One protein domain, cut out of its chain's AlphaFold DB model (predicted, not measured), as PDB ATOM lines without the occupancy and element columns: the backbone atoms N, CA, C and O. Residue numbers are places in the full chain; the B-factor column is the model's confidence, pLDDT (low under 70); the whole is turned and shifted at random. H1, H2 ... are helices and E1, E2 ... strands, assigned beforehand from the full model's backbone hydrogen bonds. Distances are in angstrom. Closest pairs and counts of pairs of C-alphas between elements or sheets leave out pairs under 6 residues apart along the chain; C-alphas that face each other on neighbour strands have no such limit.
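Overview. This is residues 21 to 184 of the 235 residues of an uncharacterized protein of Chryseobacterium sp. cx-624 (UniProt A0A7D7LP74). Two four-stranded sheets stand at opposite ends, with helices H1, H2 and H3 between them: H1 and H2 pack on the sheet E2 E1 E3 E4, while H3 packs on the sheet E5 E6 E7 E8 and meets both. The first residues start beside E5 and cross to the first sheet. The printed part has 164 residues, in the order H1 E1 E2 E3 E4 H2 H3 H4 E5 E6 E7 E8, class mixed, helices and strands; both sheets are antiparallel. It is compact, with a radius of gyration of the C-alphas of 15.7 A, and spans 47 by 38 by 22 A.

Arrangement. Residues 23 to 24 pair antiparallel with residues 135 to 136 of E5, residues 134 to 138. H1, residues 28 to 33, is on the strongly twisted sheet of E2, 53 to 60, E1, 43 to 50, E3, 81 to 88, and E4, 91 to 95, at a height over the sheet of 8.5 A. In the sheet, N 46 and O 58 of E1 and E2 are 2.9 A apart, N 45 and O 85 of E1 and E3 2.8 A, and N 86 and O 93 of E3 and E4 2.9 A, each within hydrogen-bond range. H2, residues 98 to 105, is also on this sheet; its closest C-alphas to E4 are Leu 101 and Ile 95, 6.0 A. H2 and H3, residues 111 to 120, form a helical hairpin and touch, closest C-alphas Pro 98 and Ala 120 at 4.7 A, at a shallow tilt of 34.9 degrees, only just short of steep. H1 and H3 touch, Leu 31 and Glu 112 being closest at 4.8 A. H3 is on the second sheet, a meander, each strand the antiparallel neighbour of the one before: E5, E6, 142 to 152, E7, 158 to 167, and E8, 173 to 183. N 144 and O 137 of E6 and E5, N 145 and O 164 of E6 and E7, and N 165 and O 174 of E7 and E8 are each 2.9 A apart. H4, residues 130 to 133, is on this sheet too, Ala 133 and Ala 147 of E6 being closest at 3.8 A. Every O i to N i+4 pair is within range in H2 and H3, 1 of 2 in H1, and H4 is too short for one.

Along the chain. H1 begins at C-alpha 28, (36.836, 44.189, 31.087). E1 is 22.9 A long, E3 22.7 A, H3 14.6 A, E6 29.6 A and E7 27.5 A. E2, 20.8 A, bends by 56 degrees at residue 57, and E8, 24.0 A, by 75 degrees at residue 176. E8 ends at C-alpha 183, (42.101, 39.539, 49.378).

Size, cuts and confidence. The C-alphas farthest apart are those of Gly 90 and Pro 156, 48.3 A. The printed part has no cut; the link E2 to E3 is long, 20 residues. Mean pLDDT of the printed part is 91.4, with residue 184 under 70.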
ATOM      1  N   LYS A  21      49.221  61.056  38.096       85.75
ATOM      2  CA  LYS A  21      47.825  60.671  38.240       85.75
ATOM      3  C   LYS A  21      47.616  59.328  37.548       85.75
ATOM      4  O   LYS A  21      47.653  59.256  36.322       85.75
ATOM      5  N   LYS A  22      47.340  58.296  38.341       91.44
ATOM      6  CA  LYS A  22      46.919  56.983  37.850       91.44
ATOM      7  C   LYS A  22      45.607  57.091  37.075       91.44
ATOM      8  O   LYS A  22      44.673  57.777  37.501       91.44
ATOM      9  N   VAL A  23      45.539  56.398  35.946       94.38
ATOM     10  CA  VAL A  23      44.321  56.228  35.152       94.38
ATOM     11  C   VAL A  23      43.740  54.860  35.477       94.38
ATOM     12  O   VAL A  23      44.411  53.848  35.309       94.38
ATOM     13  N   HIS A  24      42.503  54.821  35.968       95.00
ATOM     14  CA  HIS A  24      41.840  53.562  36.308       95.00
ATOM     15  C   HIS A  24      41.145  52.959  35.094       95.00
ATOM     16  O   HIS A  24      40.416  53.654  34.380       95.00
ATOM     17  N   PHE A  25      41.277  51.647  34.932       93.62
ATOM     18  CA  PHE A  25      40.480  50.915  33.960       93.62
ATOM     19  C   PHE A  25      39.018  50.841  34.418       93.62
ATOM     20  O   PHE A  25      38.691  50.723  35.607       93.62
ATOM     21  N   THR A  26      38.098  50.918  33.463       87.75
ATOM     22  CA  THR A  26      36.663  50.994  33.758       87.75
ATOM     23  C   THR A  26      36.044  49.612  33.945       87.75
ATOM     24  O   THR A  26      35.411  49.380  34.979       87.75
ATOM     25  N   ASN A  27      36.204  48.732  32.952       87.75
ATOM     26  CA  ASN A  27      35.663  47.374  32.896       87.75
ATOM     27  C   ASN A  27      36.420  46.500  31.873       87.75
ATOM     28  O   ASN A  27      37.176  47.008  31.044       87.75
ATOM     29  N   ALA A  28      36.167  45.189  31.916       86.56
ATOM     30  CA  ALA A  28      36.836  44.189  31.087       86.56
ATOM     31  C   ALA A  28      36.583  44.360  29.579       86.56
ATOM     32  O   ALA A  28      37.516  44.261  28.789       86.56
ATOM     33  N   GLU A  29      35.348  44.664  29.169       88.12
ATOM     34  CA  GLU A  29      35.030  44.849  27.748       88.12
ATOM     35  C   GLU A  29      35.767  46.046  27.149       88.12
ATOM     36  O   GLU A  29      36.170  45.988  25.992       88.12
ATOM     37  N   ASN A  30      35.958  47.118  27.923       89.88
ATOM     38  CA  ASN A  30      36.660  48.310  27.457       89.88
ATOM     39  C   ASN A  30      38.121  48.021  27.105       89.88
ATOM     40  O   ASN A  30      38.591  48.570  26.116       89.88
ATOM     41  N   LEU A  31      38.788  47.099  27.813       93.19
ATOM     42  CA  LEU A  31      40.150  46.693  27.446       93.19
ATOM     43  C   LEU A  31      40.227  46.186  26.000       93.19
ATOM     44  O   LEU A  31      41.219  46.398  25.320       93.19
ATOM     45  N   LEU A  32      39.168  45.522  25.523       94.00
ATOM     46  CA  LEU A  32      39.113  44.942  24.182       94.00
ATOM     47  C   LEU A  32      38.530  45.886  23.124       94.00
ATOM     48  O   LEU A  32      38.650  45.610  21.932       94.00
ATOM     49  N   ARG A  33      37.844  46.961  23.534       92.19
ATOM     50  CA  ARG A  33      37.221  47.917  22.604       92.19
ATOM     51  C   ARG A  33      38.245  48.839  21.956       92.19
ATOM     52  O   ARG A  33      38.066  49.168  20.787       92.19
ATOM     53  N   ASP A  34      39.291  49.177  22.700       89.44
ATOM     54  CA  ASP A  34      40.281  50.187  22.324       89.44
ATOM     55  C   ASP A  34      41.578  49.566  21.770       89.44
ATOM     56  O   ASP A  34      42.635  50.189  21.798       89.44
ATOM     57  N   ILE A  35      41.507  48.338  21.242       93.19
ATOM     58  CA  ILE A  35      42.641  47.698  20.562       93.19
ATOM     59  C   ILE A  35      42.878  48.361  19.197       93.19
ATOM     60  O   ILE A  35      41.965  48.479  18.378       93.19
ATOM     61  N   SER A  36      44.129  48.712  18.937       92.31
ATOM     62  CA  SER A  36      44.702  49.155  17.675       92.31
ATOM     63  C   SER A  36      45.699  48.091  17.195       92.31
ATOM     64  O   SER A  36      46.859  48.097  17.600       92.31
ATOM     65  N   PRO A  37      45.268  47.132  16.356       91.56
ATOM     66  CA  PRO A  37      46.128  46.022  15.969       91.56
ATOM     67  C   PRO A  37      47.293  46.451  15.074       91.56
ATOM     68  O   PRO A  37      47.282  47.529  14.470       91.56
ATOM     69  N   ASP A  38      48.270  45.553  14.919       83.75
ATOM     70  CA  ASP A  38      49.418  45.792  14.049       83.75
ATOM     71  C   ASP A  38      48.989  46.096  12.602       83.75
ATOM     72  O   ASP A  38      47.937  45.684  12.087       83.75
ATOM     73  N   ARG A  39      49.845  46.842  11.908       73.00
ATOM     74  CA  ARG A  39      49.650  47.202  10.508       73.00
ATOM     75  C   ARG A  39      49.571  45.897   9.717       73.00
ATOM     76  O   ARG A  39      50.387  45.012   9.937       73.00
ATOM     77  N   ASN A  40      48.610  45.802   8.791       84.69
ATOM     78  CA  ASN A  40      48.271  44.654   7.919       84.69
ATOM     79  C   ASN A  40      46.968  43.903   8.261       84.69
ATOM     80  O   ASN A  40      46.609  42.971   7.535       84.69
ATOM     81  N   ILE A  41      46.213  44.324   9.279       91.06
ATOM     82  CA  ILE A  41      44.854  43.812   9.514       91.06
ATOM     83  C   ILE A  41      43.838  44.560   8.639       91.06
ATOM     84  O   ILE A  41      43.776  45.786   8.634       91.06
ATOM     85  N   ILE A  42      43.040  43.816   7.865       92.00
ATOM     86  CA  ILE A  42      42.022  44.375   6.954       92.00
ATOM     87  C   ILE A  42      40.725  44.676   7.714       92.00
ATOM     88  O   ILE A  42      40.070  45.695   7.486       92.00
ATOM     89  N   SER A  43      40.348  43.754   8.595       93.94
ATOM     90  CA  SER A  43      39.143  43.817   9.414       93.94
ATOM     91  C   SER A  43      39.309  42.960  10.652       93.94
ATOM     92  O   SER A  43      39.976  41.926  10.588       93.94
ATOM     93  N   TRP A  44      38.636  43.324  11.737       95.69
ATOM     94  CA  TRP A  44      38.570  42.496  12.932       95.69
ATOM     95  C   TRP A  44      37.271  42.702  13.709       95.69
ATOM     96  O   TRP A  44      36.534  43.676  13.544       95.69
ATOM     97  N   THR A  45      36.941  41.715  14.529       96.25
ATOM     98  CA  THR A  45      35.762  41.696  15.393       96.25
ATOM     99  C   THR A  45      36.155  41.046  16.707       96.25
ATOM    100  O   THR A  45      36.753  39.973  16.691       96.25
ATOM    101  N   VAL A  46      35.803  41.670  17.831       96.50
ATOM    102  CA  VAL A  46      35.886  41.050  19.162       96.50
ATOM    103  C   VAL A  46      34.540  40.428  19.490       96.50
ATOM    104  O   VAL A  46      33.499  41.093  19.428       96.50
ATOM    105  N   ILE A  47      34.569  39.162  19.888       96.94
ATOM    106  CA  ILE A  47      33.394  38.390  20.259       96.94
ATOM    107  C   ILE A  47      33.539  37.934  21.710       96.94
ATOM    108  O   ILE A  47      34.578  37.417  22.112       96.94
ATOM    109  N   HIS A  48      32.471  38.105  22.485       96.31
ATOM    110  CA  HIS A  48      32.285  37.474  23.784       96.31
ATOM    111  C   HIS A  48      31.360  36.266  23.618       96.31
ATOM    112  O   HIS A  48      30.200  36.431  23.231       96.31
ATOM    113  N   HIS A  49      31.872  35.071  23.900       96.25
ATOM    114  CA  HIS A  49      31.098  33.840  23.915       96.25
ATOM    115  C   HIS A  49      30.653  33.524  25.340       96.25
ATOM    116  O   HIS A  49      31.476  33.233  26.211       96.25
ATOM    117  N   LEU A  50      29.345  33.525  25.573       94.62
ATOM    118  CA  LEU A  50      28.761  33.233  26.875       94.62
ATOM    119  C   LEU A  50      27.547  32.324  26.701       94.62
ATOM    120  O   LEU A  50      26.648  32.621  25.919       94.62
ATOM    121  N   GLU A  51      27.520  31.215  27.445       90.25
ATOM    122  CA  GLU A  51      26.378  30.287  27.489       90.25
ATOM    123  C   GLU A  51      25.921  29.806  26.093       90.25
ATOM    124  O   GLU A  51      24.729  29.712  25.799       90.25
ATOM    125  N   GLY A  52      26.881  29.510  25.209       90.69
ATOM    126  CA  GLY A  52      26.607  29.030  23.850       90.69
ATOM    127  C   GLY A  52      26.174  30.121  22.867       90.69
ATOM    128  O   GLY A  52      25.713  29.795  21.775       90.69
ATOM    129  N   LYS A  53      26.284  31.402  23.239       95.25
ATOM    130  CA  LYS A  53      25.911  32.543  22.397       95.25
ATOM    131  C   LYS A  53      27.092  33.473  22.174       95.25
ATOM    132  O   LYS A  53      27.769  33.865  23.121       95.25
ATOM    133  N   ASP A  54      27.251  33.891  20.926       97.12
ATOM    134  CA  ASP A  54      28.226  34.899  20.531       97.12
ATOM    135  C   ASP A  54      27.611  36.297  20.576       97.12
ATOM    136  O   ASP A  54      26.563  36.562  19.981       97.12
ATOM    137  N   ARG A  55      28.295  37.214  21.259       95.69
ATOM    138  CA  ARG A  55      27.967  38.638  21.292       95.69
ATOM    139  C   ARG A  55      29.151  39.445  20.781       95.69
ATOM    140  O   ARG A  55      30.217  39.442  21.389       95.69
ATOM    141  N   VAL A  56      28.945  40.181  19.695       95.75
ATOM    142  CA  VAL A  56      29.944  41.120  19.167       95.75
ATOM    143  C   VAL A  56      30.084  42.307  20.120       95.75
ATOM    144  O   VAL A  56      29.088  42.955  20.442       95.75
ATOM    145  N   LEU A  57      31.308  42.589  20.566       94.31
ATOM    146  CA  LEU A  57      31.609  43.732  21.434       94.31
ATOM    147  C   LEU A  57      32.001  44.972  20.637       94.31
ATOM    148  O   LEU A  57      31.477  46.060  20.880       94.31
ATOM    149  N   THR A  58      32.927  44.792  19.698       94.12
ATOM    150  CA  THR A  58      33.434  45.833  18.806       94.12
ATOM    151  C   THR A  58      33.860  45.214  17.477       94.12
ATOM    152  O   THR A  58      34.107  44.007  17.390       94.12
ATOM    153  N   THR A  59      33.916  46.032  16.434       93.75
ATOM    154  CA  THR A  59      34.398  45.631  15.115       93.75
ATOM    155  C   THR A  59      35.018  46.819  14.403       93.75
ATOM    156  O   THR A  59      34.445  47.908  14.377       93.75
ATOM    157  N   GLU A  60      36.151  46.577  13.759       91.44
ATOM    158  CA  GLU A  60      36.658  47.442  12.710       91.44
ATOM    159  C   GLU A  60      36.446  46.729  11.377       91.44
ATOM    160  O   GLU A  60      37.088  45.718  11.099       91.44
ATOM    161  N   ARG A  61      35.529  47.266  10.564       89.00
ATOM    162  CA  ARG A  61      35.005  46.641   9.338       89.00
ATOM    163  C   ARG A  61      34.419  45.250   9.605       89.00
ATOM    164  O   ARG A  61      35.109  44.270   9.851       89.00
ATOM    165  N   LYS A  62      33.098  45.138   9.491       81.62
ATOM    166  CA  LYS A  62      32.406  43.875   9.745       81.62
ATOM    167  C   LYS A  62      32.826  42.806   8.724       81.62
ATOM    168  O   LYS A  62      32.621  42.993   7.527       81.62
ATOM    169  N   SER A  63      33.340  41.681   9.215       78.94
ATOM    170  CA  SER A  63      33.691  40.492   8.429       78.94
ATOM    171  C   SER A  63      32.917  39.281   8.963       78.94
ATOM    172  O   SER A  63      32.650  39.226  10.170       78.94
ATOM    173  N   PRO A  64      32.482  38.336   8.110       86.50
ATOM    174  CA  PRO A  64      31.880  37.098   8.588       86.50
ATOM    175  C   PRO A  64      32.878  36.307   9.443       86.50
ATOM    176  O   PRO A  64      34.067  36.232   9.134       86.50
ATOM    177  N   PHE A  65      32.372  35.702  10.514       93.88
ATOM    178  CA  PHE A  65      33.141  34.856  11.417       93.88
ATOM    179  C   PHE A  65      32.331  33.618  11.798       93.88
ATOM    180  O   PHE A  65      31.098  33.631  11.762       93.88
ATOM    181  N   GLU A  66      33.038  32.561  12.179       95.06
ATOM    182  CA  GLU A  66      32.458  31.341  12.728       95.06
ATOM    183  C   GLU A  66      32.669  31.290  14.239       95.06
ATOM    184  O   GLU A  66      33.714  31.711  14.751       95.06
ATOM    185  N   SER A  67      31.680  30.740  14.941       95.62
ATOM    186  CA  SER A  67      31.753  30.550  16.385       95.62
ATOM    187  C   SER A  67      32.924  29.643  16.744       95.62
ATOM    188  O   SER A  67      33.074  28.554  16.188       95.62
ATOM    189  N   GLN A  68      33.762  30.096  17.670       96.69
ATOM    190  CA  GLN A  68      34.885  29.311  18.168       96.69
ATOM    191  C   GLN A  68      34.449  28.515  19.391       96.69
ATOM    192  O   GLN A  68      33.633  28.992  20.161       96.69
ATOM    193  N   GLY A  69      34.994  27.310  19.584       94.25
ATOM    194  CA  GLY A  69      34.723  26.480  20.771       94.25
ATOM    195  C   GLY A  69      35.626  26.784  21.973       94.25
ATOM    196  O   GLY A  69      35.556  26.092  22.988       94.25
ATOM    197  N   LYS A  70      36.526  27.762  21.837       95.31
ATOM    198  CA  LYS A  70      37.510  28.173  22.843       95.31
ATOM    199  C   LYS A  70      37.898  29.638  22.644       95.31
ATOM    200  O   LYS A  70      37.731  30.183  21.554       95.31
ATOM    201  N   GLY A  71      38.494  30.227  23.672       95.75
ATOM    202  CA  GLY A  71      38.993  31.594  23.652       95.75
ATOM    203  C   GLY A  71      39.856  31.915  24.865       95.75
ATOM    204  O   GLY A  71      40.154  31.036  25.678       95.75
ATOM    205  N   PHE A  72      40.243  33.180  24.982       94.25
ATOM    206  CA  PHE A  72      40.987  33.695  26.124       94.25
ATOM    207  C   PHE A  72      40.035  34.313  27.152       94.25
ATOM    208  O   PHE A  72      38.912  34.695  26.832       94.25
ATOM    209  N   LYS A  73      40.492  34.418  28.398       91.12
ATOM    210  CA  LYS A  73      39.749  35.046  29.494       91.12
ATOM    211  C   LYS A  73      40.517  36.250  30.010       91.12
ATOM    212  O   LYS A  73      41.743  36.193  30.068       91.12
ATOM    213  N   LEU A  74      39.802  37.293  30.419       88.00
ATOM    214  CA  LEU A  74      40.402  38.451  31.088       88.00
ATOM    215  C   LEU A  74      40.494  38.224  32.602       88.00
ATOM    216  O   LEU A  74      41.391  38.751  33.255       88.00
ATOM    217  N   ASN A  75      39.601  37.391  33.145       79.44
ATOM    218  CA  ASN A  75      39.667  36.884  34.512       79.44
ATOM    219  C   ASN A  75      39.512  35.349  34.505       79.44
ATOM    220  O   ASN A  75      38.553  34.842  33.920       79.44
ATOM    221  N   PRO A  76      40.395  34.576  35.169       75.38
ATOM    222  CA  PRO A  76      40.283  33.116  35.241       75.38
ATOM    223  C   PRO A  76      38.906  32.606  35.701       75.38
ATOM    224  O   PRO A  76      38.452  31.559  35.225       75.38
ATOM    225  N   GLN A  77      38.246  33.361  36.585       73.56
ATOM    226  CA  GLN A  77      36.942  33.032  37.167       73.56
ATOM    227  C   GLN A  77      35.751  33.502  36.317       73.56
ATOM    228  O   GLN A  77      34.610  33.243  36.680       73.56
ATOM    229  N   GLU A  78      35.960  34.194  35.191       79.00
ATOM    230  CA  GLU A  78      34.823  34.587  34.355       79.00
ATOM    231  C   GLU A  78      34.153  33.355  33.725       79.00
ATOM    232  O   GLU A  78      34.809  32.376  33.335       79.00
ATOM    233  N   ARG A  79      32.828  33.423  33.574       83.75
ATOM    234  CA  ARG A  79      32.091  32.497  32.711       83.75
ATOM    235  C   ARG A  79      32.189  32.981  31.273       83.75
ATOM    236  O   ARG A  79      32.041  34.169  31.023       83.75
ATOM    237  N   GLY A  80      32.345  32.041  30.346       92.00
ATOM    238  CA  GLY A  80      32.557  32.366  28.940       92.00
ATOM    239  C   GLY A  80      34.028  32.591  28.602       92.00
ATOM    240  O   GLY A  80      34.921  32.162  29.341       92.00
ATOM    241  N   TYR A  81      34.255  33.170  27.429       95.25
ATOM    242  CA  TYR A  81      35.566  33.561  26.921       95.25
ATOM    243  C   TYR A  81      35.416  34.585  25.797       95.25
ATOM    244  O   TYR A  81      34.358  34.718  25.177       95.25
ATOM    245  N   TYR A  82      36.512  35.257  25.481       96.44
ATOM    246  CA  TYR A  82      36.629  36.140  24.335       96.44
ATOM    247  C   TYR A  82      37.428  35.477  23.221       96.44
ATOM    248  O   TYR A  82      38.344  34.686  23.458       96.44
ATOM    249  N   TYR A  83      37.100  35.829  21.987       97.31
ATOM    250  CA  TYR A  83      37.949  35.560  20.841       97.31
ATOM    251  C   TYR A  83      37.864  36.720  19.855       97.31
ATOM    252  O   TYR A  83      36.890  37.477  19.836       97.31
ATOM    253  N   ILE A  84      38.901  36.874  19.038       96.62
ATOM    254  CA  ILE A  84      38.931  37.889  17.982       96.62
ATOM    255  C   ILE A  84      38.982  37.166  16.651       96.62
ATOM    256  O   ILE A  84      39.846  36.318  16.450       96.62
ATOM    257  N   ALA A  85      38.065  37.501  15.751       96.88
ATOM    258  CA  ALA A  85      38.143  37.104  14.353       96.88
ATOM    259  C   ALA A  85      38.757  38.261  13.566       96.88
ATOM    260  O   ALA A  85      38.265  39.385  13.658       96.88
ATOM    261  N   PHE A  86      39.810  38.008  12.796       95.56
ATOM    262  CA  PHE A  86      40.455  39.036  11.981       95.56
ATOM    263  C   PHE A  86      40.784  38.523  10.585       95.56
ATOM    264  O   PHE A  86      40.981  37.330  10.382       95.56
ATOM    265  N   THR A  87      40.845  39.424   9.610       94.06
ATOM    266  CA  THR A  87      41.193  39.094   8.228       94.06
ATOM    267  C   THR A  87      42.535  39.715   7.876       94.06
ATOM    268  O   THR A  87      42.716  40.929   7.967       94.06
ATOM    269  N   GLN A  88      43.460  38.874   7.423       91.69
ATOM    270  CA  GLN A  88      44.776  39.271   6.932       91.69
ATOM    271  C   GLN A  88      45.075  38.482   5.657       91.69
ATOM    272  O   GLN A  88      44.795  37.286   5.583       91.69
ATOM    273  N   ALA A  89      45.598  39.161   4.630       89.12
ATOM    274  CA  ALA A  89      45.887  38.559   3.323       89.12
ATOM    275  C   ALA A  89      44.699  37.770   2.713       89.12
ATOM    276  O   ALA A  89      44.877  36.736   2.076       89.12
ATOM    277  N   GLY A  90      43.466  38.246   2.935       87.31
ATOM    278  CA  GLY A  90      42.241  37.640   2.399       87.31
ATOM    279  C   GLY A  90      41.724  36.401   3.141       87.31
ATOM    280  O   GLY A  90      40.707  35.854   2.732       87.31
ATOM    281  N   SER A  91      42.374  35.973   4.229       91.19
ATOM    282  CA  SER A  91      41.940  34.829   5.044       91.19
ATOM    283  C   SER A  91      41.527  35.260   6.449       91.19
ATOM    284  O   SER A  91      42.194  36.096   7.061       91.19
ATOM    285  N   THR A  92      40.440  34.679   6.966       93.94
ATOM    286  CA  THR A  92      39.995  34.888   8.352       93.94
ATOM    287  C   THR A  92      40.768  33.980   9.304       93.94
ATOM    288  O   THR A  92      40.884  32.776   9.081       93.94
ATOM    289  N   GLN A  93      41.286  34.570  10.371       95.19
ATOM    290  CA  GLN A  93      42.038  33.937  11.444       95.19
ATOM    291  C   GLN A  93      41.397  34.275  12.793       95.19
ATOM    292  O   GLN A  93      40.591  35.204  12.896       95.19
ATOM    293  N   TYR A  94      41.762  33.515  13.827       96.94
ATOM    294  CA  TYR A  94      41.166  33.634  15.153       96.94
ATOM    295  C   TYR A  94      42.220  33.736  16.249       96.94
ATOM    296  O   TYR A  94      43.194  32.985  16.265       96.94
ATOM    297  N   ILE A  95      41.970  34.620  17.206       96.69
ATOM    298  CA  ILE A  95      42.747  34.766  18.434       96.69
ATOM    299  C   ILE A  95      41.950  34.138  19.554       96.69
ATOM    300  O   ILE A  95      40.887  34.637  19.922       96.69
ATOM    301  N   THR A  96      42.478  33.046  20.094       96.69
ATOM    302  CA  THR A  96      41.813  32.276  21.152       96.69
ATOM    303  C   THR A  96      42.662  32.126  22.409       96.69
ATOM    304  O   THR A  96      42.291  31.379  23.304       96.69
ATOM    305  N   ASP A  97      43.811  32.794  22.479       94.38
ATOM    306  CA  ASP A  97      44.733  32.720  23.608       94.38
ATOM    307  C   ASP A  97      45.486  34.054  23.804       94.38
ATOM    308  O   ASP A  97      45.632  34.822  22.845       94.38
ATOM    309  N   PRO A  98      45.978  34.342  25.025       91.50
ATOM    310  CA  PRO A  98      46.662  35.601  25.325       91.50
ATOM    311  C   PRO A  98      47.955  35.857  24.530       91.50
ATOM    312  O   PRO A  98      48.282  37.011  24.261       91.50
ATOM    313  N   ASN A  99      48.694  34.821  24.119       90.56
ATOM    314  CA  ASN A  99      49.947  35.008  23.372       90.56
ATOM    315  C   ASN A  99      49.670  35.458  21.932       90.56
ATOM    316  O   ASN A  99      50.327  36.365  21.411       90.56
ATOM    317  N   SER A 100      48.658  34.858  21.307       93.44
ATOM    318  CA  SER A 100      48.151  35.296  20.007       93.44
ATOM    319  C   SER A 100      47.584  36.719  20.082       93.44
ATOM    320  O   SER A 100      47.801  37.507  19.164       93.44
ATOM    321  N   LEU A 101      46.925  37.085  21.193       94.06
ATOM    322  CA  LEU A 101      46.425  38.446  21.421       94.06
ATOM    323  C   LEU A 101      47.565  39.469  21.467       94.06
ATOM    324  O   LEU A 101      47.499  40.486  20.782       94.06
ATOM    325  N   LYS A 102      48.641  39.169  22.204       91.31
ATOM    326  CA  LYS A 102      49.841  40.016  22.240       91.31
ATOM    327  C   LYS A 102      50.424  40.241  20.842       91.31
ATOM    328  O   LYS A 102      50.775  41.363  20.496       91.31
ATOM    329  N   SER A 103      50.498  39.183  20.034       91.19
ATOM    330  CA  SER A 103      51.039  39.259  18.669       91.19
ATOM    331  C   SER A 103      50.155  40.086  17.730       91.19
ATOM    332  O   SER A 103      50.669  40.760  16.846       91.19
ATOM    333  N   PHE A 104      48.837  40.045  17.923       93.31
ATOM    334  CA  PHE A 104      47.873  40.822  17.145       93.31
ATOM    335  C   PHE A 104      47.896  42.316  17.462       93.31
ATOM    336  O   PHE A 104      47.778  43.127  16.548       93.31
ATOM    337  N   ILE A 105      48.051  42.668  18.741       94.06
ATOM    338  CA  ILE A 105      48.225  44.058  19.173       94.06
ATOM    339  C   ILE A 105      49.549  44.598  18.612       94.06
ATOM    340  O   ILE A 105      49.591  45.649  17.985       94.06
ATOM    341  N   GLY A 106      50.640  43.841  18.774       91.62
ATOM    342  CA  GLY A 106      51.961  44.262  18.321       91.62
ATOM    343  C   GLY A 106      52.509  45.394  19.190       91.62
ATOM    344  O   GLY A 106      53.059  45.140  20.263       91.62
ATOM    345  N   ARG A 107      52.386  46.640  18.719       94.19
ATOM    346  CA  ARG A 107      52.829  47.830  19.462       94.19
ATOM    347  C   ARG A 107      51.755  48.249  20.464       94.19
ATOM    348  O   ARG A 107      50.579  48.174  20.156       94.19
ATOM    349  N   ILE A 108      52.166  48.721  21.637       96.19
ATOM    350  CA  ILE A 108      51.247  49.216  22.664       96.19
ATOM    351  C   ILE A 108      51.087  50.729  22.507       96.19
ATOM    352  O   ILE A 108      52.012  51.500  22.780       96.19
ATOM    353  N   ASP A 109      49.910  51.153  22.075       94.81
ATOM    354  CA  ASP A 109      49.545  52.541  21.815       94.81
ATOM    355  C   ASP A 109      48.725  53.168  22.957       94.81
ATOM    356  O   ASP A 109      48.708  54.397  23.082       94.81
ATOM    357  N   ASN A 110      48.094  52.358  23.814       95.94
ATOM    358  CA  ASN A 110      47.320  52.826  24.970       95.94
ATOM    359  C   ASN A 110      47.470  51.938  26.226       95.94
ATOM    360  O   ASN A 110      48.134  50.900  26.219       95.94
ATOM    361  N   GLY A 111      46.890  52.386  27.345       96.12
ATOM    362  CA  GLY A 111      46.975  51.672  28.622       96.12
ATOM    363  C   GLY A 111      46.184  50.362  28.631       96.12
ATOM    364  O   GLY A 111      46.580  49.407  29.298       96.12
ATOM    365  N   GLU A 112      45.086  50.294  27.883       95.69
ATOM    366  CA  GLU A 112      44.248  49.107  27.728       95.69
ATOM    367  C   GLU A 112      45.031  47.963  27.066       95.69
ATOM    368  O   GLU A 112      45.056  46.841  27.574       95.69
ATOM    369  N   GLU A 113      45.772  48.254  26.001       96.12
ATOM    370  CA  GLU A 113      46.694  47.316  25.358       96.12
ATOM    371  C   GLU A 113      47.852  46.919  26.275       96.12
ATOM    372  O   GLU A 113      48.277  45.763  26.261       96.12
ATOM    373  N   ALA A 114      48.336  47.835  27.122       96.56
ATOM    374  CA  ALA A 114      49.364  47.516  28.110       96.56
ATOM    375  C   ALA A 114      48.854  46.493  29.139       96.56
ATOM    376  O   ALA A 114      49.561  45.546  29.492       96.56
ATOM    377  N   ALA A 115      47.604  46.644  29.579       95.75
ATOM    378  CA  ALA A 115      46.923  45.672  30.424       95.75
ATOM    379  C   ALA A 115      46.742  44.311  29.726       95.75
ATOM    380  O   ALA A 115      46.972  43.267  30.342       95.75
ATOM    381  N   LEU A 116      46.379  44.294  28.440       95.44
ATOM    382  CA  LEU A 116      46.281  43.052  27.660       95.44
ATOM    383  C   LEU A 116      47.648  42.386  27.441       95.44
ATOM    384  O   LEU A 116      47.744  41.158  27.456       95.44
ATOM    385  N   ALA A 117      48.721  43.166  27.298       94.75
ATOM    386  CA  ALA A 117      50.078  42.634  27.258       94.75
ATOM    387  C   ALA A 117      50.453  41.985  28.598       94.75
ATOM    388  O   ALA A 117      50.983  40.876  28.610       94.75
ATOM    389  N   ALA A 118      50.108  42.612  29.729       94.00
ATOM    390  CA  ALA A 118      50.313  42.032  31.057       94.00
ATOM    391  C   ALA A 118      49.556  40.697  31.234       94.00
ATOM    392  O   ALA A 118      50.102  39.747  31.803       94.00
ATOM    393  N   LEU A 119      48.346  40.573  30.673       92.50
ATOM    394  CA  LEU A 119      47.566  39.329  30.682       92.50
ATOM    395  C   LEU A 119      48.311  38.149  30.042       92.50
ATOM    396  O   LEU A 119      48.285  37.039  30.576       92.50
ATOM    397  N   ALA A 120      49.040  38.380  28.946       90.38
ATOM    398  CA  ALA A 120      49.860  37.347  28.305       90.38
ATOM    399  C   ALA A 120      51.003  36.832  29.204       90.38
ATOM    400  O   ALA A 120      51.513  35.734  28.994       90.38
ATOM    401  N   HIS A 121      51.366  37.590  30.240       89.88
ATOM    402  CA  HIS A 121      52.365  37.230  31.247       89.88
ATOM    403  C   HIS A 121      51.741  36.678  32.550       89.88
ATOM    404  O   HIS A 121      52.440  36.465  33.544       89.88
ATOM    405  N   GLY A 122      50.431  36.403  32.549       89.88
ATOM    406  CA  GLY A 122      49.708  35.816  33.680       89.88
ATOM    407  C   GLY A 122      49.257  36.821  34.743       89.88
ATOM    408  O   GLY A 122      48.848  36.400  35.827       89.88
ATOM    409  N   TYR A 123      49.337  38.122  34.454       92.50
ATOM    410  CA  TYR A 123      48.729  39.174  35.270       92.50
ATOM    411  C   TYR A 123      47.245  39.326  34.937       92.50
ATOM    412  O   TYR A 123      46.777  38.870  33.901       92.50
ATOM    413  N   GLN A 124      46.484  39.961  35.817       90.62
ATOM    414  CA  GLN A 124      45.053  40.168  35.633       90.62
ATOM    415  C   GLN A 124      44.628  41.538  36.147       90.62
ATOM    416  O   GLN A 124      45.051  41.978  37.215       90.62
ATOM    417  N   ILE A 125      43.749  42.188  35.391       92.56
ATOM    418  CA  ILE A 125      43.157  43.461  35.786       92.56
ATOM    419  C   ILE A 125      41.974  43.187  36.704       92.56
ATOM    420  O   ILE A 125      40.993  42.550  36.318       92.56
ATOM    421  N   ASP A 126      42.079  43.672  37.932       89.50
ATOM    422  CA  ASP A 126      41.096  43.463  38.980       89.50
ATOM    423  C   ASP A 126      40.233  44.716  39.156       89.50
ATOM    424  O   ASP A 126      40.547  45.637  39.914       89.50
ATOM    425  N   PHE A 127      39.137  44.767  38.399       88.12
ATOM    426  CA  PHE A 127      38.233  45.920  38.363       88.12
ATOM    427  C   PHE A 127      37.516  46.189  39.692       88.12
ATOM    428  O   PHE A 127      36.937  47.266  39.843       88.12
ATOM    429  N   GLU A 128      37.537  45.246  40.637       85.31
ATOM    430  CA  GLU A 128      37.009  45.444  41.989       85.31
ATOM    431  C   GLU A 128      38.003  46.205  42.876       85.31
ATOM    432  O   GLU A 128      37.599  46.950  43.766       85.31
ATOM    433  N   PHE A 129      39.300  46.101  42.575       87.38
ATOM    434  CA  PHE A 129      40.397  46.716  43.320       87.38
ATOM    435  C   PHE A 129      41.110  47.786  42.482       87.38
ATOM    436  O   PHE A 129      42.329  47.760  42.328       87.38
ATOM    437  N   LYS A 130      40.362  48.756  41.937       87.69
ATOM    438  CA  LYS A 130      40.877  49.753  40.968       87.69
ATOM    439  C   LYS A 130      42.090  50.550  41.433       87.69
ATOM    440  O   LYS A 130      42.939  50.897  40.610       87.69
ATOM    441  N   ASP A 131      42.187  50.810  42.730       84.75
ATOM    442  CA  ASP A 131      43.300  51.554  43.323       84.75
ATOM    443  C   ASP A 131      44.600  50.736  43.392       84.75
ATOM    444  O   ASP A 131      45.687  51.312  43.445       84.75
ATOM    445  N   TYR A 132      44.493  49.405  43.330       85.81
ATOM    446  CA  TYR A 132      45.608  48.475  43.504       85.81
ATOM    447  C   TYR A 132      45.921  47.662  42.251       85.81
ATOM    448  O   TYR A 132      47.076  47.420  41.975       85.81
ATOM    449  N   ALA A 133      44.931  47.218  41.485       91.88
ATOM    450  CA  ALA A 133      45.137  46.196  40.459       91.88
ATOM    451  C   ALA A 133      44.334  46.443  39.172       91.88
ATOM    452  O   ALA A 133      44.150  45.527  38.371       91.88
ATOM    453  N   ALA A 134      43.855  47.673  38.958       93.81
ATOM    454  CA  ALA A 134      43.267  48.073  37.684       93.81
ATOM    455  C   ALA A 134      43.536  49.543  37.347       93.81
ATOM    456  O   ALA A 134      42.608  50.335  37.148       93.81
ATOM    457  N   ASN A 135      44.814  49.903  37.259       95.62
ATOM    458  CA  ASN A 135      45.219  51.230  36.818       95.62
ATOM    459  C   ASN A 135      46.570  51.229  36.089       95.62
ATOM    460  O   ASN A 135      47.306  50.241  36.109       95.62
ATOM    461  N   TYR A 136      46.872  52.344  35.427       96.62
ATOM    462  CA  TYR A 136      48.140  52.558  34.746       96.62
ATOM    463  C   TYR A 136      48.619  54.011  34.816       96.62
ATOM    464  O   TYR A 136      47.857  54.928  35.139       96.62
ATOM    465  N   VAL A 137      49.888  54.213  34.464       96.56
ATOM    466  CA  VAL A 137      50.524  55.517  34.244       96.56
ATOM    467  C   VAL A 137      51.319  55.478  32.936       96.56
ATOM    468  O   VAL A 137      51.992  54.488  32.644       96.56
ATOM    469  N   ASP A 138      51.230  56.539  32.133       96.31
ATOM    470  CA  ASP A 138      51.962  56.679  30.868       96.31
ATOM    471  C   ASP A 138      53.269  57.462  31.068       96.31
ATOM    472  O   ASP A 138      53.241  58.627  31.461       96.31
ATOM    473  N   HIS A 139      54.407  56.844  30.739       95.12
ATOM    474  CA  HIS A 139      55.738  57.465  30.785       95.12
ATOM    475  C   HIS A 139      56.345  57.702  29.388       95.12
ATOM    476  O   HIS A 139      57.564  57.769  29.205       95.12
ATOM    477  N   GLY A 140      55.511  57.788  28.355       94.62
ATOM    478  CA  GLY A 140      55.901  58.058  26.975       94.62
ATOM    479  C   GLY A 140      56.397  56.818  26.232       94.62
ATOM    480  O   GLY A 140      55.775  56.412  25.255       94.62
ATOM    481  N   SER A 141      57.492  56.199  26.687       96.25
ATOM    482  CA  SER A 141      58.081  55.000  26.045       96.25
ATOM    483  C   SER A 141      57.602  53.669  26.636       96.25
ATOM    484  O   SER A 141      57.816  52.611  26.047       96.25
ATOM    485  N   TYR A 142      56.934  53.713  27.784       97.56
ATOM    486  CA  TYR A 142      56.392  52.557  28.490       97.56
ATOM    487  C   TYR A 142      55.163  52.967  29.297       97.56
ATOM    488  O   TYR A 142      54.956  54.152  29.572       97.56
ATOM    489  N   TYR A 143      54.385  51.970  29.697       97.75
ATOM    490  CA  TYR A 143      53.359  52.099  30.719       97.75
ATOM    491  C   TYR A 143      53.845  51.464  32.017       97.75
ATOM    492  O   TYR A 143      54.545  50.451  31.996       97.75
ATOM    493  N   ILE A 144      53.462  52.045  33.146       97.19
ATOM    494  CA  ILE A 144      53.447  51.337  34.423       97.19
ATOM    495  C   ILE A 144      52.027  50.833  34.629       97.19
ATOM    496  O   ILE A 144      51.096  51.632  34.600       97.19
ATOM    497  N   VAL A 145      51.862  49.527  34.808       97.19
ATOM    498  CA  VAL A 145      50.561  48.881  35.001       97.19
ATOM    499  C   VAL A 145      50.517  48.256  36.385       97.19
ATOM    500  O   VAL A 145      51.429  47.530  36.781       97.19
ATOM    501  N   ASP A 146      49.433  48.533  37.097       96.19
ATOM    502  CA  ASP A 146      49.083  47.895  38.355       96.19
ATOM    503  C   ASP A 146      48.059  46.791  38.091       96.19
ATOM    504  O   ASP A 146      46.949  47.055  37.617       96.19
ATOM    505  N   ALA A 147      48.436  45.552  38.400       95.25
ATOM    506  CA  ALA A 147      47.620  44.369  38.159       95.25
ATOM    507  C   ALA A 147      47.771  43.341  39.286       95.25
ATOM    508  O   ALA A 147      48.734  43.340  40.052       95.25
ATOM    509  N   GLY A 148      46.805  42.435  39.377       92.38
ATOM    510  CA  GLY A 148      46.857  41.296  40.277       92.38
ATOM    511  C   GLY A 148      47.534  40.090  39.636       92.38
ATOM    512  O   GLY A 148      47.542  39.932  38.415       92.38
ATOM    513  N   LYS A 149      48.030  39.174  40.463       90.94
ATOM    514  CA  LYS A 149      48.388  37.810  40.057       90.94
ATOM    515  C   LYS A 149      47.802  36.823  41.051       90.94
ATOM    516  O   LYS A 149      47.987  36.975  42.259       90.94
ATOM    517  N   VAL A 150      47.070  35.829  40.556       86.38
ATOM    518  CA  VAL A 150      46.492  34.784  41.414       86.38
ATOM    519  C   VAL A 150      47.617  33.906  41.945       86.38
ATOM    520  O   VAL A 150      48.374  33.328  41.171       86.38
ATOM    521  N   THR A 151      47.700  33.787  43.268       85.56
ATOM    522  CA  THR A 151      48.664  32.913  43.952       85.56
ATOM    523  C   THR A 151      48.001  31.678  44.556       85.56
ATOM    524  O   THR A 151      48.664  30.664  44.749       85.56
ATOM    525  N   SER A 152      46.686  31.723  44.800       82.25
ATOM    526  CA  SER A 152      45.897  30.571  45.244       82.25
ATOM    527  C   SER A 152      44.471  30.628  44.703       82.25
ATOM    528  O   SER A 152      43.851  31.688  44.708       82.25
ATOM    529  N   LEU A 153      43.952  29.468  44.284       79.81
ATOM    530  CA  LEU A 153      42.545  29.249  43.909       79.81
ATOM    531  C   LEU A 153      41.675  28.766  45.087       79.81
ATOM    532  O   LEU A 153      40.463  28.590  44.934       79.81
ATOM    533  N   GLU A 154      42.291  28.504  46.243       79.62
ATOM    534  CA  GLU A 154      41.594  28.168  47.489       79.62
ATOM    535  C   GLU A 154      41.018  29.445  48.128       79.62
ATOM    536  O   GLU A 154      41.530  30.537  47.905       79.62
ATOM    537  N   CYS A 155      39.955  29.313  48.915       74.94
ATOM    538  CA  CYS A 155      39.291  30.391  49.634       74.94
ATOM    539  C   CYS A 155      40.021  30.713  50.963       74.94
ATOM    540  O   CYS A 155      40.352  29.782  51.706       74.94
ATOM    541  N   PRO A 156      40.191  32.005  51.318       75.38
ATOM    542  CA  PRO A 156      39.907  33.168  50.477       75.38
ATOM    543  C   PRO A 156      40.871  33.222  49.288       75.38
ATOM    544  O   PRO A 156      42.056  32.921  49.436       75.38
ATOM    545  N   LEU A 157      40.347  33.607  48.120       78.50
ATOM    546  CA  LEU A 157      41.146  33.702  46.907       78.50
ATOM    547  C   LEU A 157      42.309  34.671  47.148       78.50
ATOM    548  O   LEU A 157      42.097  35.833  47.501       78.50
ATOM    549  N   SER A 158      43.533  34.180  46.966       82.25
ATOM    550  CA  SER A 158      44.739  34.959  47.238       82.25
ATOM    551  C   SER A 158      45.274  35.551  45.946       82.25
ATOM    552  O   SER A 158      45.589  34.828  44.991       82.25
ATOM    553  N   ARG A 159      45.399  36.876  45.930       88.50
ATOM    554  CA  ARG A 159      46.017  37.639  44.850       88.50
ATOM    555  C   ARG A 159      47.132  38.494  45.424       88.50
ATOM    556  O   ARG A 159      47.090  38.894  46.583       88.50
ATOM    557  N   VAL A 160      48.142  38.751  44.610       91.94
ATOM    558  CA  VAL A 160      49.227  39.675  44.941       91.94
ATOM    559  C   VAL A 160      49.179  40.837  43.966       91.94
ATOM    560  O   VAL A 160      48.985  40.628  42.767       91.94
ATOM    561  N   HIS A 161      49.303  42.051  44.497       94.19
ATOM    562  CA  HIS A 161      49.408  43.270  43.706       94.19
ATOM    563  C   HIS A 161      50.826  43.365  43.152       94.19
ATOM    564  O   HIS A 161      51.800  43.322  43.902       94.19
ATOM    565  N   TYR A 162      50.928  43.508  41.836       95.50
ATOM    566  CA  TYR A 162      52.157  43.845  41.144       95.50
ATOM    567  C   TYR A 162      52.042  45.192  40.445       95.50
ATOM    568  O   TYR A 162      51.053  45.470  39.766       95.50
ATOM    569  N   THR A 163      53.113  45.972  40.534       95.88
ATOM    570  CA  THR A 163      53.400  47.042  39.581       95.88
ATOM    571  C   THR A 163      54.412  46.515  38.574       95.88
ATOM    572  O   THR A 163      55.406  45.906  38.968       95.88
ATOM    573  N   MET A 164      54.189  46.743  37.284       96.38
ATOM    574  CA  MET A 164      55.109  46.303  36.235       96.38
ATOM    575  C   MET A 164      55.277  47.349  35.142       96.38
ATOM    576  O   MET A 164      54.368  48.130  34.857       96.38
ATOM    577  N   ARG A 165      56.442  47.329  34.502       97.50
ATOM    578  CA  ARG A 165      56.732  48.105  33.300       97.50
ATOM    579  C   ARG A 165      56.290  47.317  32.072       97.50
ATOM    580  O   ARG A 165      56.681  46.165  31.918       97.50
ATOM    581  N   VAL A 166      55.539  47.959  31.182       97.75
ATOM    582  CA  VAL A 166      55.171  47.438  29.862       97.75
ATOM    583  C   VAL A 166      55.786  48.329  28.790       97.75
ATOM    584  O   VAL A 166      55.422  49.496  28.653       97.75
ATOM    585  N   ASP A 167      56.741  47.792  28.040       97.12
ATOM    586  CA  ASP A 167      57.413  48.515  26.961       97.12
ATOM    587  C   ASP A 167      56.469  48.755  25.772       97.12
ATOM    588  O   ASP A 167      55.851  47.812  25.273       97.12
ATOM    589  N   LYS A 168      56.367  50.002  25.283       96.81
ATOM    590  CA  LYS A 168      55.409  50.311  24.211       96.81
ATOM    591  C   LYS A 168      55.784  49.712  22.863       96.81
ATOM    592  O   LYS A 168      54.907  49.402  22.066       96.81
ATOM    593  N   ALA A 169      57.077  49.559  22.584       95.12
ATOM    594  CA  ALA A 169      57.539  49.070  21.292       95.12
ATOM    595  C   ALA A 169      57.355  47.554  21.141       95.12
ATOM    596  O   ALA A 169      57.138  47.078  20.031       95.12
ATOM    597  N   THR A 170      57.457  46.810  22.243       92.75
ATOM    598  CA  THR A 170      57.534  45.340  22.230       92.75
ATOM    599  C   THR A 170      56.415  44.640  23.002       92.75
ATOM    600  O   THR A 170      56.266  43.420  22.894       92.75
ATOM    601  N   GLY A 171      55.678  45.364  23.849       92.31
ATOM    602  CA  GLY A 171      54.742  44.772  24.806       92.31
ATOM    603  C   GLY A 171      55.428  43.848  25.819       92.31
ATOM    604  O   GLY A 171      54.792  42.946  26.368       92.31
ATOM    605  N   ALA A 172      56.743  43.977  26.018       93.94
ATOM    606  CA  ALA A 172      57.475  43.206  27.014       93.94
ATOM    607  C   ALA A 172      57.164  43.722  28.424       93.94
ATOM    608  O   ALA A 172      57.140  44.931  28.656       93.94
ATOM    609  N   VAL A 173      56.956  42.788  29.353       94.62
ATOM    610  CA  VAL A 173      56.780  43.071  30.780       94.62
ATOM    611  C   VAL A 173      58.129  42.944  31.487       94.62
ATOM    612  O   VAL A 173      58.855  41.974  31.263       94.62
ATOM    613  N   SER A 174      58.474  43.923  32.320       94.12
ATOM    614  CA  SER A 174      59.700  43.942  33.124       94.12
ATOM    615  C   SER A 174      59.512  44.721  34.430       94.12
ATOM    616  O   SER A 174      58.440  45.270  34.684       94.12
ATOM    617  N   GLU A 175      60.569  44.804  35.247       87.56
ATOM    618  CA  GLU A 175      60.596  45.597  36.495       87.56
ATOM    619  C   GLU A 175      59.415  45.285  37.433       87.56
ATOM    620  O   GLU A 175      58.815  46.169  38.040       87.56
ATOM    621  N   GLU A 176      59.072  44.002  37.529       91.69
ATOM    622  CA  GLU A 176      57.945  43.518  38.319       91.69
ATOM    623  C   GLU A 176      58.216  43.736  39.812       91.69
ATOM    624  O   GLU A 176      59.161  43.182  40.383       91.69
ATOM    625  N   LYS A 177      57.374  44.546  40.452       94.56
ATOM    626  CA  LYS A 177      57.436  44.835  41.880       94.56
ATOM    627  C   LYS A 177      56.217  44.259  42.579       94.56
ATOM    628  O   LYS A 177      55.103  44.732  42.376       94.56
ATOM    629  N   ASP A 178      56.462  43.275  43.432       93.81
ATOM    630  CA  ASP A 178      55.486  42.752  44.384       93.81
ATOM    631  C   ASP A 178      55.176  43.819  45.448       93.81
ATOM    632  O   ASP A 178      56.086  44.355  46.091       93.81
ATOM    633  N   LEU A 179      53.899  44.159  45.604       92.50
ATOM    634  CA  LEU A 179      53.398  45.127  46.581       92.50
ATOM    635  C   LEU A 179      52.547  44.476  47.676       92.50
ATOM    636  O   LEU A 179      51.956  45.169  48.504       92.50
ATOM    637  N   GLY A 180      52.567  43.145  47.738       89.62
ATOM    638  CA  GLY A 180      51.941  42.361  48.782       89.62
ATOM    639  C   GLY A 180      50.561  41.812  48.414       89.62
ATOM    640  O   GLY A 180      49.977  42.134  47.372       89.62
ATOM    641  N   PRO A 181      50.040  40.919  49.270       88.94
ATOM    642  CA  PRO A 181      48.767  40.270  49.035       88.94
ATOM    643  C   PRO A 181      47.602  41.233  49.247       88.94
ATOM    644  O   PRO A 181      47.609  42.069  50.152       88.94
ATOM    645  N   TYR A 182      46.552  41.034  48.461       85.94
ATOM    646  CA  TYR A 182      45.234  41.593  48.712       85.94
ATOM    647  C   TYR A 182      44.187  40.493  48.532       85.94
ATOM    648  O   TYR A 182      44.368  39.542  47.765       85.94
ATOM    649  N   PHE A 183      43.104  40.592  49.297       73.25
ATOM    650  CA  PHE A 183      42.101  39.539  49.378       73.25
ATOM    651  C   PHE A 183      40.759  40.065  48.903       73.25
ATOM    652  O   PHE A 183      40.254  41.070  49.407       73.25
ATOM    653  N   GLU A 184      40.151  39.332  47.981       66.38
ATOM    654  CA  GLU A 184      38.726  39.459  47.725       66.38
ATOM    655  C   GLU A 184      38.006  38.812  48.908       66.38
ATOM    656  O   GLU A 184      38.060  37.594  49.092       66.38
TER     657      GLU A 184